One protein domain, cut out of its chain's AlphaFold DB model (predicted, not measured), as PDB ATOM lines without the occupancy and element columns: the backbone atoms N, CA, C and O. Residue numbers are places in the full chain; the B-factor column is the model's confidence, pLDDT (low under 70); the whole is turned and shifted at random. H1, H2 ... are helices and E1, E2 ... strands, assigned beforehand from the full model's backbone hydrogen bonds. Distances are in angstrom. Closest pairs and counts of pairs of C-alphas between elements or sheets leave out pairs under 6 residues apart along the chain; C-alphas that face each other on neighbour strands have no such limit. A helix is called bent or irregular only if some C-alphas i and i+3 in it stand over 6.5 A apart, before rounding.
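What this domain is: This is residues 7 to 87 of the 466 residues of the protein "Hypothetical protein" of labyrinthulid quahog parasite QPX (UniProt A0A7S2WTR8). Two small sheets stand apart, the hairpin E1 and E2 and the three-strand sheet E4, E3, E5, and the helix H2 runs along one side of both, from near E1 to near E5. The short helix H1 packs on the first half of H2, and part of the long stretch of residues 69 to 81 passes between the two sheets. The printed part has 81 residues with two named helices and five named strands, in the order H1 E1 E2 H2 E3 E4 E5; the larger sheet is mixed, in the order E4, E3, E5, and the smaller is antiparallel. The class is mixed, helices and strands, and the whole is compact, with a radius of gyration of the C-alphas of 12.8 A and spans of 32 by 28 by 20 A.

How they stand to each other: H1, residues 7 to 10, is joined by a tight link to E1, residues 12 to 16. E1 forms a hairpin with E2, residues 23 to 27, antiparallel at 149 degrees, with N 15 and O 24 2.8 A apart. Residues 25 to 26 of E2 also pair, antiparallel, with residues 33 to 34. H2, residues 39 to 50, touches H1 with residues 40 to 44 alone; the closest C-alphas, of Val 9 and Ile 41, are 5.7 A apart. In H2, 6 of 8 O i to N i+4 pairs are within hydrogen-bond range, while H1 is too short for such a pair. E3, residues 52 to 58, forms a hairpin with E4, residues 63 to 68, antiparallel at 149 degrees, with N 56 and O 65 2.8 A apart. Residues 66 to 67 of E4 also pair, antiparallel, with residues 74 to 75. E5, residues 82 to 85, is parallel to E3 at 35 degrees, with N 84 and O 53 2.9 A apart. H2 is only just not on this sheet, with 4 pairs of C-alphas within 10 A. E1 and E4 are apart, as are E2 and E3.

Where its parts are: H1 begins at C-alpha 7, (13.330, 11.698, -42.940). E1 is 13.2 A long and E2 13.4 A. H2 is 18.9 A long from C-alpha 39, (2.785, 9.147, -35.523), and only just irregular: C-alphas 47 and 50 are 6.9 A apart. E3 is 19.1 A long and E4 16.6 A. E5 ends at C-alpha 85, (8.306, 35.721, -34.409).

The domain as a whole: The C-alphas farthest apart, of Lys 19 and Arg 70, are 37.5 A apart. The printed part has no cut. The links from E2 to H2 and from E4 to E5 are long. The mean pLDDT of the printed part is 70.5, and 34 residues are under 70, among them 7 to 11, 47 to 51 and 81 to 87.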
ATOM      1  N   ALA A   7      13.516  11.368 -41.533       45.19
ATOM      2  CA  ALA A   7      13.330  11.698 -42.940       45.19
ATOM      3  C   ALA A   7      11.853  11.709 -43.373       45.19
ATOM      4  O   ALA A   7      11.467  12.557 -44.176       45.19
ATOM      5  N   ASP A   8      10.990  10.833 -42.835       54.47
ATOM      6  CA  ASP A   8       9.596  10.794 -43.301       54.47
ATOM      7  C   ASP A   8       8.823  12.061 -42.898       54.47
ATOM      8  O   ASP A   8       7.989  12.555 -43.657       54.47
ATOM      9  N   VAL A   9       9.174  12.669 -41.756       60.22
ATOM     10  CA  VAL A   9       8.534  13.888 -41.232       60.22
ATOM     11  C   VAL A   9       8.764  15.106 -42.124       60.22
ATOM     12  O   VAL A   9       7.855  15.923 -42.277       60.22
ATOM     13  N   ALA A  10       9.930  15.205 -42.769       59.91
ATOM     14  CA  ALA A  10      10.265  16.311 -43.668       59.91
ATOM     15  C   ALA A  10       9.307  16.422 -44.870       59.91
ATOM     16  O   ALA A  10       9.142  17.501 -45.442       59.91
ATOM     17  N   HIS A  11       8.650  15.320 -45.244       66.38
ATOM     18  CA  HIS A  11       7.735  15.275 -46.381       66.38
ATOM     19  C   HIS A  11       6.271  15.537 -46.014       66.38
ATOM     20  O   HIS A  11       5.460  15.737 -46.920       66.38
ATOM     21  N   TRP A  12       5.901  15.574 -44.732       74.69
ATOM     22  CA  TRP A  12       4.528  15.872 -44.325       74.69
ATOM     23  C   TRP A  12       4.276  17.380 -44.219       74.69
ATOM     24  O   TRP A  12       5.035  18.129 -43.611       74.69
ATOM     25  N   VAL A  13       3.155  17.837 -44.784       73.19
ATOM     26  CA  VAL A  13       2.732  19.244 -44.743       73.19
ATOM     27  C   VAL A  13       1.322  19.347 -44.174       73.19
ATOM     28  O   VAL A  13       0.393  18.716 -44.686       73.19
ATOM     29  N   GLU A  14       1.156  20.183 -43.149       81.69
ATOM     30  CA  GLU A  14      -0.153  20.567 -42.613       81.69
ATOM     31  C   GLU A  14      -0.843  21.520 -43.608       81.69
ATOM     32  O   GLU A  14      -0.296  22.554 -43.998       81.69
ATOM     33  N   LYS A  15      -2.042  21.163 -44.070       74.94
ATOM     34  CA  LYS A  15      -2.862  21.958 -44.994       74.94
ATOM     35  C   LYS A  15      -4.255  22.117 -44.406       74.94
ATOM     36  O   LYS A  15      -4.777  21.192 -43.801       74.94
ATOM     37  N   VAL A  16      -4.893  23.264 -44.605       77.75
ATOM     38  CA  VAL A  16      -6.301  23.458 -44.225       77.75
ATOM     39  C   VAL A  16      -7.163  23.292 -45.468       77.75
ATOM     40  O   VAL A  16      -6.909  23.944 -46.480       77.75
ATOM     41  N   ASP A  17      -8.168  22.418 -45.413       71.75
ATOM     42  CA  ASP A  17      -9.147  22.279 -46.493       71.75
ATOM     43  C   ASP A  17     -10.060  23.523 -46.534       71.75
ATOM     44  O   ASP A  17     -10.775  23.775 -45.558       71.75
ATOM     45  N   PRO A  18     -10.106  24.281 -47.651       69.81
ATOM     46  CA  PRO A  18     -10.941  25.476 -47.767       69.81
ATOM     47  C   PRO A  18     -12.447  25.228 -47.600       69.81
ATOM     48  O   PRO A  18     -13.182  26.179 -47.349       69.81
ATOM     49  N   LYS A  19     -12.929  23.987 -47.772       66.69
ATOM     50  CA  LYS A  19     -14.362  23.658 -47.683       66.69
ATOM     51  C   LYS A  19     -14.816  23.307 -46.269       66.69
ATOM     52  O   LYS A  19     -15.910  23.699 -45.878       66.69
ATOM     53  N   SER A  20     -14.012  22.556 -45.519       75.62
ATOM     54  CA  SER A  20     -14.341  22.133 -44.150       75.62
ATOM     55  C   SER A  20     -13.683  22.975 -43.054       75.62
ATOM     56  O   SER A  20     -14.077  22.859 -41.893       75.62
ATOM     57  N   GLY A  21     -12.669  23.783 -43.389       74.25
ATOM     58  CA  GLY A  21     -11.855  24.524 -42.420       74.25
ATOM     59  C   GLY A  21     -11.000  23.627 -41.516       74.25
ATOM     60  O   GLY A  21     -10.440  24.109 -40.533       74.25
ATOM     61  N   ARG A  22     -10.910  22.323 -41.810       70.06
ATOM     62  CA  ARG A  22     -10.154  21.350 -41.013       70.06
ATOM     63  C   ARG A  22      -8.734  21.206 -41.543       70.06
ATOM     64  O   ARG A  22      -8.518  21.176 -42.756       70.06
ATOM     65  N   ALA A  23      -7.782  21.079 -40.623       76.94
ATOM     66  CA  ALA A  23      -6.426  20.675 -40.952       76.94
ATOM     67  C   ALA A  23      -6.408  19.209 -41.422       76.94
ATOM     68  O   ALA A  23      -7.090  18.352 -40.855       76.94
ATOM     69  N   TYR A  24      -5.622  18.943 -42.455       78.62
ATOM     70  CA  TYR A  24      -5.284  17.630 -42.974       78.62
ATOM     71  C   TYR A  24      -3.793  17.600 -43.306       78.62
ATOM     72  O   TYR A  24      -3.179  18.613 -43.644       78.62
ATOM     73  N   TRP A  25      -3.204  16.423 -43.212       77.62
ATOM     74  CA  TRP A  25      -1.793  16.182 -43.453       77.62
ATOM     75  C   TRP A  25      -1.634  15.623 -44.855       77.62
ATOM     76  O   TRP A  25      -2.365  14.713 -45.238       77.62
ATOM     77  N   GLY A  26      -0.711  16.173 -45.638       76.62
ATOM     78  CA  GLY A  26      -0.368  15.648 -46.957       76.62
ATOM     79  C   GLY A  26       1.115  15.334 -47.040       76.62
ATOM     80  O   GLY A  26       1.926  16.245 -46.878       76.62
ATOM     81  N   ASN A  27       1.462  14.081 -47.325       74.75
ATOM     82  CA  ASN A  27       2.833  13.683 -47.612       74.75
ATOM     83  C   ASN A  27       3.165  14.070 -49.064       74.75
ATOM     84  O   ASN A  27       2.512  13.636 -50.012       74.75
ATOM     85  N   VAL A  28       4.156  14.938 -49.247       69.75
ATOM     86  CA  VAL A  28       4.569  15.475 -50.553       69.75
ATOM     87  C   VAL A  28       5.279  14.412 -51.399       69.75
ATOM     88  O   VAL A  28       5.187  14.459 -52.626       69.75
ATOM     89  N   ARG A  29       5.929  13.431 -50.757       67.31
ATOM     90  CA  ARG A  29       6.661  12.330 -51.399       67.31
ATOM     91  C   ARG A  29       5.718  11.208 -51.838       67.31
ATOM     92  O   ARG A  29       5.694  10.864 -53.016       67.31
ATOM     93  N   THR A  30       4.903  10.677 -50.925       72.50
ATOM     94  CA  THR A  30       3.985   9.554 -51.219       72.50
ATOM     95  C   THR A  30       2.657   9.994 -51.847       72.50
ATOM     96  O   THR A  30       1.923   9.165 -52.379       72.50
ATOM     97  N   LYS A  31       2.349  11.302 -51.827       71.62
ATOM     98  CA  LYS A  31       1.061  11.913 -52.231       71.62
ATOM     99  C   LYS A  31      -0.139  11.474 -51.381       71.62
ATOM    100  O   LYS A  31      -1.280  11.776 -51.732       71.62
ATOM    101  N   GLU A  32       0.104  10.805 -50.259       75.31
ATOM    102  CA  GLU A  32      -0.930  10.385 -49.316       75.31
ATOM    103  C   GLU A  32      -1.487  11.575 -48.527       75.31
ATOM    104  O   GLU A  32      -0.799  12.570 -48.285       75.31
ATOM    105  N   THR A  33      -2.746  11.466 -48.094       78.50
ATOM    106  CA  THR A  33      -3.395  12.482 -47.258       78.50
ATOM    107  C   THR A  33      -4.152  11.856 -46.096       78.50
ATOM    108  O   THR A  33      -5.009  11.000 -46.321       78.50
ATOM    109  N   THR A  34      -3.909  12.326 -44.872       78.12
ATOM    110  CA  THR A  34      -4.584  11.859 -43.654       78.12
ATOM    111  C   THR A  34      -5.260  13.016 -42.917       78.12
ATOM    112  O   THR A  34      -4.722  14.112 -42.794       78.12
ATOM    113  N   TRP A  35      -6.461  12.786 -42.384       75.75
ATOM    114  CA  TRP A  35      -7.167  13.770 -41.543       75.75
ATOM    115  C   TRP A  35      -6.719  13.732 -40.073       75.75
ATOM    116  O   TRP A  35      -7.094  14.589 -39.278       75.75
ATOM    117  N   THR A  36      -5.923  12.729 -39.712       78.12
ATOM    118  CA  THR A  36      -5.318  12.523 -38.394       78.12
ATOM    119  C   THR A  36      -3.814  12.752 -38.477       78.12
ATOM    120  O   THR A  36      -3.197  12.379 -39.477       78.12
ATOM    121  N   GLU A  37      -3.235  13.330 -37.424       76.12
ATOM    122  CA  GLU A  37      -1.788  13.533 -37.281       76.12
ATOM    123  C   GLU A  37      -1.037  12.184 -37.320       76.12
ATOM    124  O   GLU A  37      -1.315  11.320 -36.483       76.12
ATOM    125  N   PRO A  38      -0.121  11.971 -38.285       79.06
ATOM    126  CA  PRO A  38       0.737  10.790 -38.334       79.06
ATOM    127  C   PRO A  38       1.637  10.667 -37.098       79.06
ATOM    128  O   PRO A  38       2.121  11.670 -36.569       79.06
ATOM    129  N   ALA A  39       1.923   9.429 -36.677       73.62
ATOM    130  CA  ALA A  39       2.785   9.147 -35.523       73.62
ATOM    131  C   ALA A  39       4.170   9.810 -35.650       73.62
ATOM    132  O   ALA A  39       4.611  10.471 -34.714       73.62
ATOM    133  N   ALA A  40       4.761   9.753 -36.850       69.38
ATOM    134  CA  ALA A  40       6.016  10.414 -37.217       69.38
ATOM    135  C   ALA A  40       6.064  11.894 -36.786       69.38
ATOM    136  O   ALA A  40       7.004  12.350 -36.138       69.38
ATOM    137  N   ILE A  41       5.010  12.649 -37.115       71.25
ATOM    138  CA  ILE A  41       4.924  14.088 -36.840       71.25
ATOM    139  C   ILE A  41       4.745  14.344 -35.348       71.25
ATOM    140  O   ILE A  41       5.326  15.285 -34.810       71.25
ATOM    141  N   LYS A  42       3.957  13.504 -34.674       75.12
ATOM    142  CA  LYS A  42       3.701  13.607 -33.237       75.12
ATOM    143  C   LYS A  42       4.971  13.363 -32.415       75.12
ATOM    144  O   LYS A  42       5.220  14.085 -31.451       75.12
ATOM    145  N   GLU A  43       5.771  12.375 -32.809       73.19
ATOM    146  CA  GLU A  43       7.059  12.054 -32.188       73.19
ATOM    147  C   GLU A  43       8.090  13.154 -32.465       73.19
ATOM    148  O   GLU A  43       8.679  13.685 -31.524       73.19
ATOM    149  N   TRP A  44       8.211  13.619 -33.713       75.94
ATOM    150  CA  TRP A  44       9.064  14.764 -34.046       75.94
ATOM    151  C   TRP A  44       8.664  16.047 -33.304       75.94
ATOM    152  O   TRP A  44       9.525  16.710 -32.732       75.94
ATOM    153  N   ARG A  45       7.365  16.371 -33.209       69.25
ATOM    154  CA  ARG A  45       6.875  17.523 -32.428       69.25
ATOM    155  C   ARG A  45       7.268  17.424 -30.955       69.25
ATOM    156  O   ARG A  45       7.557  18.457 -30.350       69.25
ATOM    157  N   ALA A  46       7.277  16.219 -30.382       71.25
ATOM    158  CA  ALA A  46       7.742  15.989 -29.017       71.25
ATOM    159  C   ALA A  46       9.262  16.201 -28.883       71.25
ATOM    160  O   ALA A  46       9.687  16.847 -27.925       71.25
ATOM    161  N   SER A  47      10.060  15.754 -29.856       68.12
ATOM    162  CA  SER A  47      11.513  15.990 -29.912       68.12
ATOM    163  C   SER A  47      11.869  17.474 -30.097       68.12
ATOM    164  O   SER A  47      12.741  17.993 -29.402       68.12
ATOM    165  N   SER A  48      11.129  18.210 -30.935       65.94
ATOM    166  CA  SER A  48      11.302  19.657 -31.167       65.94
ATOM    167  C   SER A  48      10.941  20.547 -29.967       65.94
ATOM    168  O   SER A  48      11.006  21.772 -30.068       65.94
ATOM    169  N   LYS A  49      10.530  19.976 -28.828       69.69
ATOM    170  CA  LYS A  49      10.151  20.722 -27.618       69.69
ATOM    171  C   LYS A  49      11.321  21.501 -27.001       69.69
ATOM    172  O   LYS A  49      11.100  22.584 -26.462       69.69
ATOM    173  N   ASN A  50      12.540  20.967 -27.097       67.00
ATOM    174  CA  ASN A  50      13.749  21.581 -26.534       67.00
ATOM    175  C   ASN A  50      14.482  22.498 -27.530       67.00
ATOM    176  O   ASN A  50      15.513  23.075 -27.196       67.00
ATOM    177  N   GLU A  51      13.964  22.652 -28.750       69.75
ATOM    178  CA  GLU A  51      14.593  23.446 -29.805       69.75
ATOM    179  C   GLU A  51      13.909  24.810 -29.968       69.75
ATOM    180  O   GLU A  51      12.689  24.947 -29.826       69.75
ATOM    181  N   SER A  52      14.692  25.844 -30.293       75.44
ATOM    182  CA  SER A  52      14.141  27.151 -30.657       75.44
ATOM    183  C   SER A  52      14.039  27.288 -32.170       75.44
ATOM    184  O   SER A  52      14.992  27.039 -32.912       75.44
ATOM    185  N   TYR A  53      12.862  27.719 -32.610       77.81
ATOM    186  CA  TYR A  53      12.540  27.976 -34.005       77.81
ATOM    187  C   TYR A  53      12.159  29.446 -34.178       77.81
ATOM    188  O   TYR A  53      11.691  30.087 -33.237       77.81
ATOM    189  N   TYR A  54      12.291  29.980 -35.387       75.56
ATOM    190  CA  TYR A  54      11.680  31.258 -35.756       75.56
ATOM    191  C   TYR A  54      10.708  31.076 -36.918       75.56
ATOM    192  O   TYR A  54      10.948  30.250 -37.797       75.56
ATOM    193  N   SER A  55       9.585  31.800 -36.900       75.94
ATOM    194  CA  SER A  55       8.601  31.755 -37.987       75.94
ATOM    195  C   SER A  55       8.908  32.817 -39.036       75.94
ATOM    196  O   SER A  55       8.996  34.001 -38.717       75.94
ATOM    197  N   VAL A  56       9.047  32.397 -40.291       75.50
ATOM    198  CA  VAL A  56       9.215  33.263 -41.462       75.50
ATOM    199  C   VAL A  56       7.989  33.103 -42.349       75.50
ATOM    200  O   VAL A  56       7.518  31.989 -42.562       75.50
ATOM    201  N   LEU A  57       7.454  34.208 -42.864       75.94
ATOM    202  CA  LEU A  57       6.354  34.168 -43.822       75.94
ATOM    203  C   LEU A  57       6.931  34.119 -45.239       75.94
ATOM    204  O   LEU A  57       7.594  35.059 -45.667       75.94
ATOM    205  N   ASP A  58       6.678  33.025 -45.954       68.56
ATOM    206  CA  ASP A  58       6.980  32.912 -47.378       68.56
ATOM    207  C   ASP A  58       6.039  33.828 -48.172       68.56
ATOM    208  O   ASP A  58       4.818  33.647 -48.181       68.56
ATOM    209  N   GLU A  59       6.620  34.818 -48.843       71.81
ATOM    210  CA  GLU A  59       5.906  35.830 -49.615       71.81
ATOM    211  C   GLU A  59       5.235  35.243 -50.873       71.81
ATOM    212  O   GLU A  59       4.193  35.745 -51.304       71.81
ATOM    213  N   ALA A  60       5.759  34.133 -51.414       63.28
ATOM    214  CA  ALA A  60       5.205  33.471 -52.594       63.28
ATOM    215  C   ALA A  60       3.919  32.685 -52.283       63.28
ATOM    216  O   ALA A  60       2.940  32.779 -53.028       63.28
ATOM    217  N   SER A  61       3.886  31.925 -51.182       58.59
ATOM    218  CA  SER A  61       2.704  31.141 -50.779       58.59
ATOM    219  C   SER A  61       1.813  31.807 -49.724       58.59
ATOM    220  O   SER A  61       0.705  31.320 -49.480       58.59
ATOM    221  N   LYS A  62       2.264  32.912 -49.112       69.81
ATOM    222  CA  LYS A  62       1.665  33.568 -47.931       69.81
ATOM    223  C   LYS A  62       1.498  32.624 -46.736       69.81
ATOM    224  O   LYS A  62       0.511  32.711 -46.004       69.81
ATOM    225  N   ARG A  63       2.440  31.695 -46.555       64.12
ATOM    226  CA  ARG A  63       2.434  30.704 -45.466       64.12
ATOM    227  C   ARG A  63       3.626  30.900 -44.552       64.12
ATOM    228  O   ARG A  63       4.710  31.249 -45.001       64.12
ATOM    229  N   GLU A  64       3.423  30.626 -43.274       74.69
ATOM    230  CA  GLU A  64       4.510  30.587 -42.306       74.69
ATOM    231  C   GLU A  64       5.252  29.248 -42.405       74.69
ATOM    232  O   GLU A  64       4.629  28.184 -42.378       74.69
ATOM    233  N   TYR A  65       6.578  29.309 -42.498       75.25
ATOM    234  CA  TYR A  65       7.479  28.184 -42.276       75.25
ATOM    235  C   TYR A  65       8.356  28.464 -41.053       75.25
ATOM    236  O   TYR A  65       8.600  29.614 -40.683       75.25
ATOM    237  N   PHE A  66       8.809  27.407 -40.393       79.50
ATOM    238  CA  PHE A  66       9.577  27.471 -39.158       79.50
ATOM    239  C   PHE A  66      11.013  27.058 -39.447       79.50
ATOM    240  O   PHE A  66      11.247  26.052 -40.108       79.50
ATOM    241  N   VAL A  67      11.986  27.819 -38.957       71.06
ATOM    242  CA  VAL A  67      13.410  27.519 -39.151       71.06
ATOM    243  C   VAL A  67      14.057  27.258 -37.800       71.06
ATOM    244  O   VAL A  67      13.942  28.086 -36.896       71.06
ATOM    245  N   CYS A  68      14.720  26.112 -37.645       71.25
ATOM    246  CA  CYS A  68      15.448  25.791 -36.421       71.25
ATOM    247  C   CYS A  68      16.671  26.705 -36.292       71.25
ATOM    248  O   CYS A  68      17.486  26.805 -37.212       71.25
ATOM    249  N   GLN A  69      16.839  27.361 -35.142       69.69
ATOM    250  CA  GLN A  69      17.971  28.267 -34.926       69.69
ATOM    251  C   GLN A  69      19.320  27.538 -34.961       69.69
ATOM    252  O   GLN A  69      20.287  28.089 -35.491       69.69
ATOM    253  N   ARG A  70      19.358  26.310 -34.427       65.88
ATOM    254  CA  ARG A  70      20.559  25.476 -34.276       65.88
ATOM    255  C   ARG A  70      20.968  24.803 -35.586       65.88
ATOM    256  O   ARG A  70      22.096  24.965 -36.022       65.88
ATOM    257  N   THR A  71      20.050  24.074 -36.220       62.09
ATOM    258  CA  THR A  71      20.352  23.225 -37.391       62.09
ATOM    259  C   THR A  71      20.064  23.889 -38.736       62.09
ATOM    260  O   THR A  71      20.323  23.290 -39.772       62.09
ATOM    261  N   LYS A  72      19.469  25.092 -38.741       70.25
ATOM    262  CA  LYS A  72      18.958  25.807 -39.932       70.25
ATOM    263  C   LYS A  72      17.925  25.032 -40.769       70.25
ATOM    264  O   LYS A  72      17.489  25.535 -41.802       70.25
ATOM    265  N   LEU A  73      17.470  23.866 -40.304       65.50
ATOM    266  CA  LEU A  73      16.417  23.084 -40.952       65.50
ATOM    267  C   LEU A  73      15.114  23.884 -41.013       65.50
ATOM    268  O   LEU A  73      14.661  24.431 -40.004       65.50
ATOM    269  N   THR A  74      14.506  23.918 -42.197       71.56
ATOM    270  CA  THR A  74      13.223  24.573 -42.456       71.56
ATOM    271  C   THR A  74      12.103  23.533 -42.463       71.56
ATOM    272  O   THR A  74      12.208  22.485 -43.097       71.56
ATOM    273  N   THR A  75      11.012  23.795 -41.746       68.88
ATOM    274  CA  THR A  75       9.849  22.906 -41.685       68.88
ATOM    275  C   THR A  75       8.552  23.689 -41.861       68.88
ATOM    276  O   THR A  75       8.389  24.807 -41.377       68.88
ATOM    277  N   TRP A  76       7.583  23.087 -42.547       69.75
ATOM    278  CA  TRP A  76       6.233  23.648 -42.705       69.75
ATOM    279  C   TRP A  76       5.291  23.247 -41.557       69.75
ATOM    280  O   TRP A  76       4.119  23.613 -41.547       69.75
ATOM    281  N   ILE A  77       5.798  22.477 -40.591       71.75
ATOM    282  CA  ILE A  77       5.055  21.966 -39.440       71.75
ATOM    283  C   ILE A  77       5.390  22.829 -38.229       71.75
ATOM    284  O   ILE A  77       6.553  22.944 -37.845       71.75
ATOM    285  N   LYS A  78       4.365  23.389 -37.578       76.69
ATOM    286  CA  LYS A  78       4.553  24.170 -36.351       76.69
ATOM    287  C   LYS A  78       5.152  23.297 -35.229       76.69
ATOM    288  O   LYS A  78       4.493  22.319 -34.851       76.69
ATOM    289  N   PRO A  79       6.345  23.622 -34.694       76.75
ATOM    290  CA  PRO A  79       6.979  22.873 -33.609       76.75
ATOM    291  C   PRO A  79       6.350  23.220 -32.249       76.75
ATOM    292  O   PRO A  79       5.688  24.250 -32.105       76.75
ATOM    293  N   LEU A  80       6.574  22.371 -31.239       71.50
ATOM    294  CA  LEU A  80       6.136  22.621 -29.853       71.50
ATOM    295  C   LEU A  80       7.135  23.450 -29.025       71.50
ATOM    296  O   LEU A  80       6.790  23.887 -27.927       71.50
ATOM    297  N   GLY A  81       8.356  23.646 -29.530       64.44
ATOM    298  CA  GLY A  81       9.395  24.453 -28.894       64.44
ATOM    299  C   GLY A  81       9.140  25.964 -28.951       64.44
ATOM    300  O   GLY A  81       8.092  26.447 -29.390       64.44
ATOM    301  N   LYS A  82      10.124  26.746 -28.495       66.12
ATOM    302  CA  LYS A  82      10.010  28.210 -28.399       66.12
ATOM    303  C   LYS A  82      10.101  28.845 -29.791       66.12
ATOM    304  O   LYS A  82      11.203  29.042 -30.306       66.12
ATOM    305  N   VAL A  83       8.942  29.170 -30.374       65.75
ATOM    306  CA  VAL A  83       8.829  29.920 -31.636       65.75
ATOM    307  C   VAL A  83       8.973  31.419 -31.378       65.75
ATOM    308  O   VAL A  83       8.145  32.019 -30.692       65.75
ATOM    309  N   ILE A  84      10.007  32.028 -31.954       66.12
ATOM    310  CA  ILE A  84      10.243  33.476 -31.928       66.12
ATOM    311  C   ILE A  84       9.697  34.082 -33.235       66.12
ATOM    312  O   ILE A  84      10.047  33.602 -34.315       66.12
ATOM    313  N   PRO A  85       8.836  35.113 -33.191       59.16
ATOM    314  CA  PRO A  85       8.306  35.721 -34.409       59.16
ATOM    315  C   PRO A  85       9.381  36.563 -35.127       59.16
ATOM    316  O   PRO A  85      10.176  37.255 -34.486       59.16
ATOM    317  N   ALA A  86       9.359  36.576 -36.466       51.00
ATOM    318  CA  ALA A  86      10.371  37.237 -37.307       51.00
ATOM    319  C   ALA A  86      10.679  38.745 -37.106       51.00
ATOM    320  O   ALA A  86      11.822  39.105 -37.406       51.00
ATOM    321  N   PRO A  87       9.789  39.661 -36.641       48.84
ATOM    322  CA  PRO A  87      10.109  41.097 -36.658       48.84
ATOM    323  C   PRO A  87      11.297  41.502 -35.767       48.84
ATOM    324  O   PRO A  87      11.806  42.609 -35.918       48.84
TER     325      PRO A  87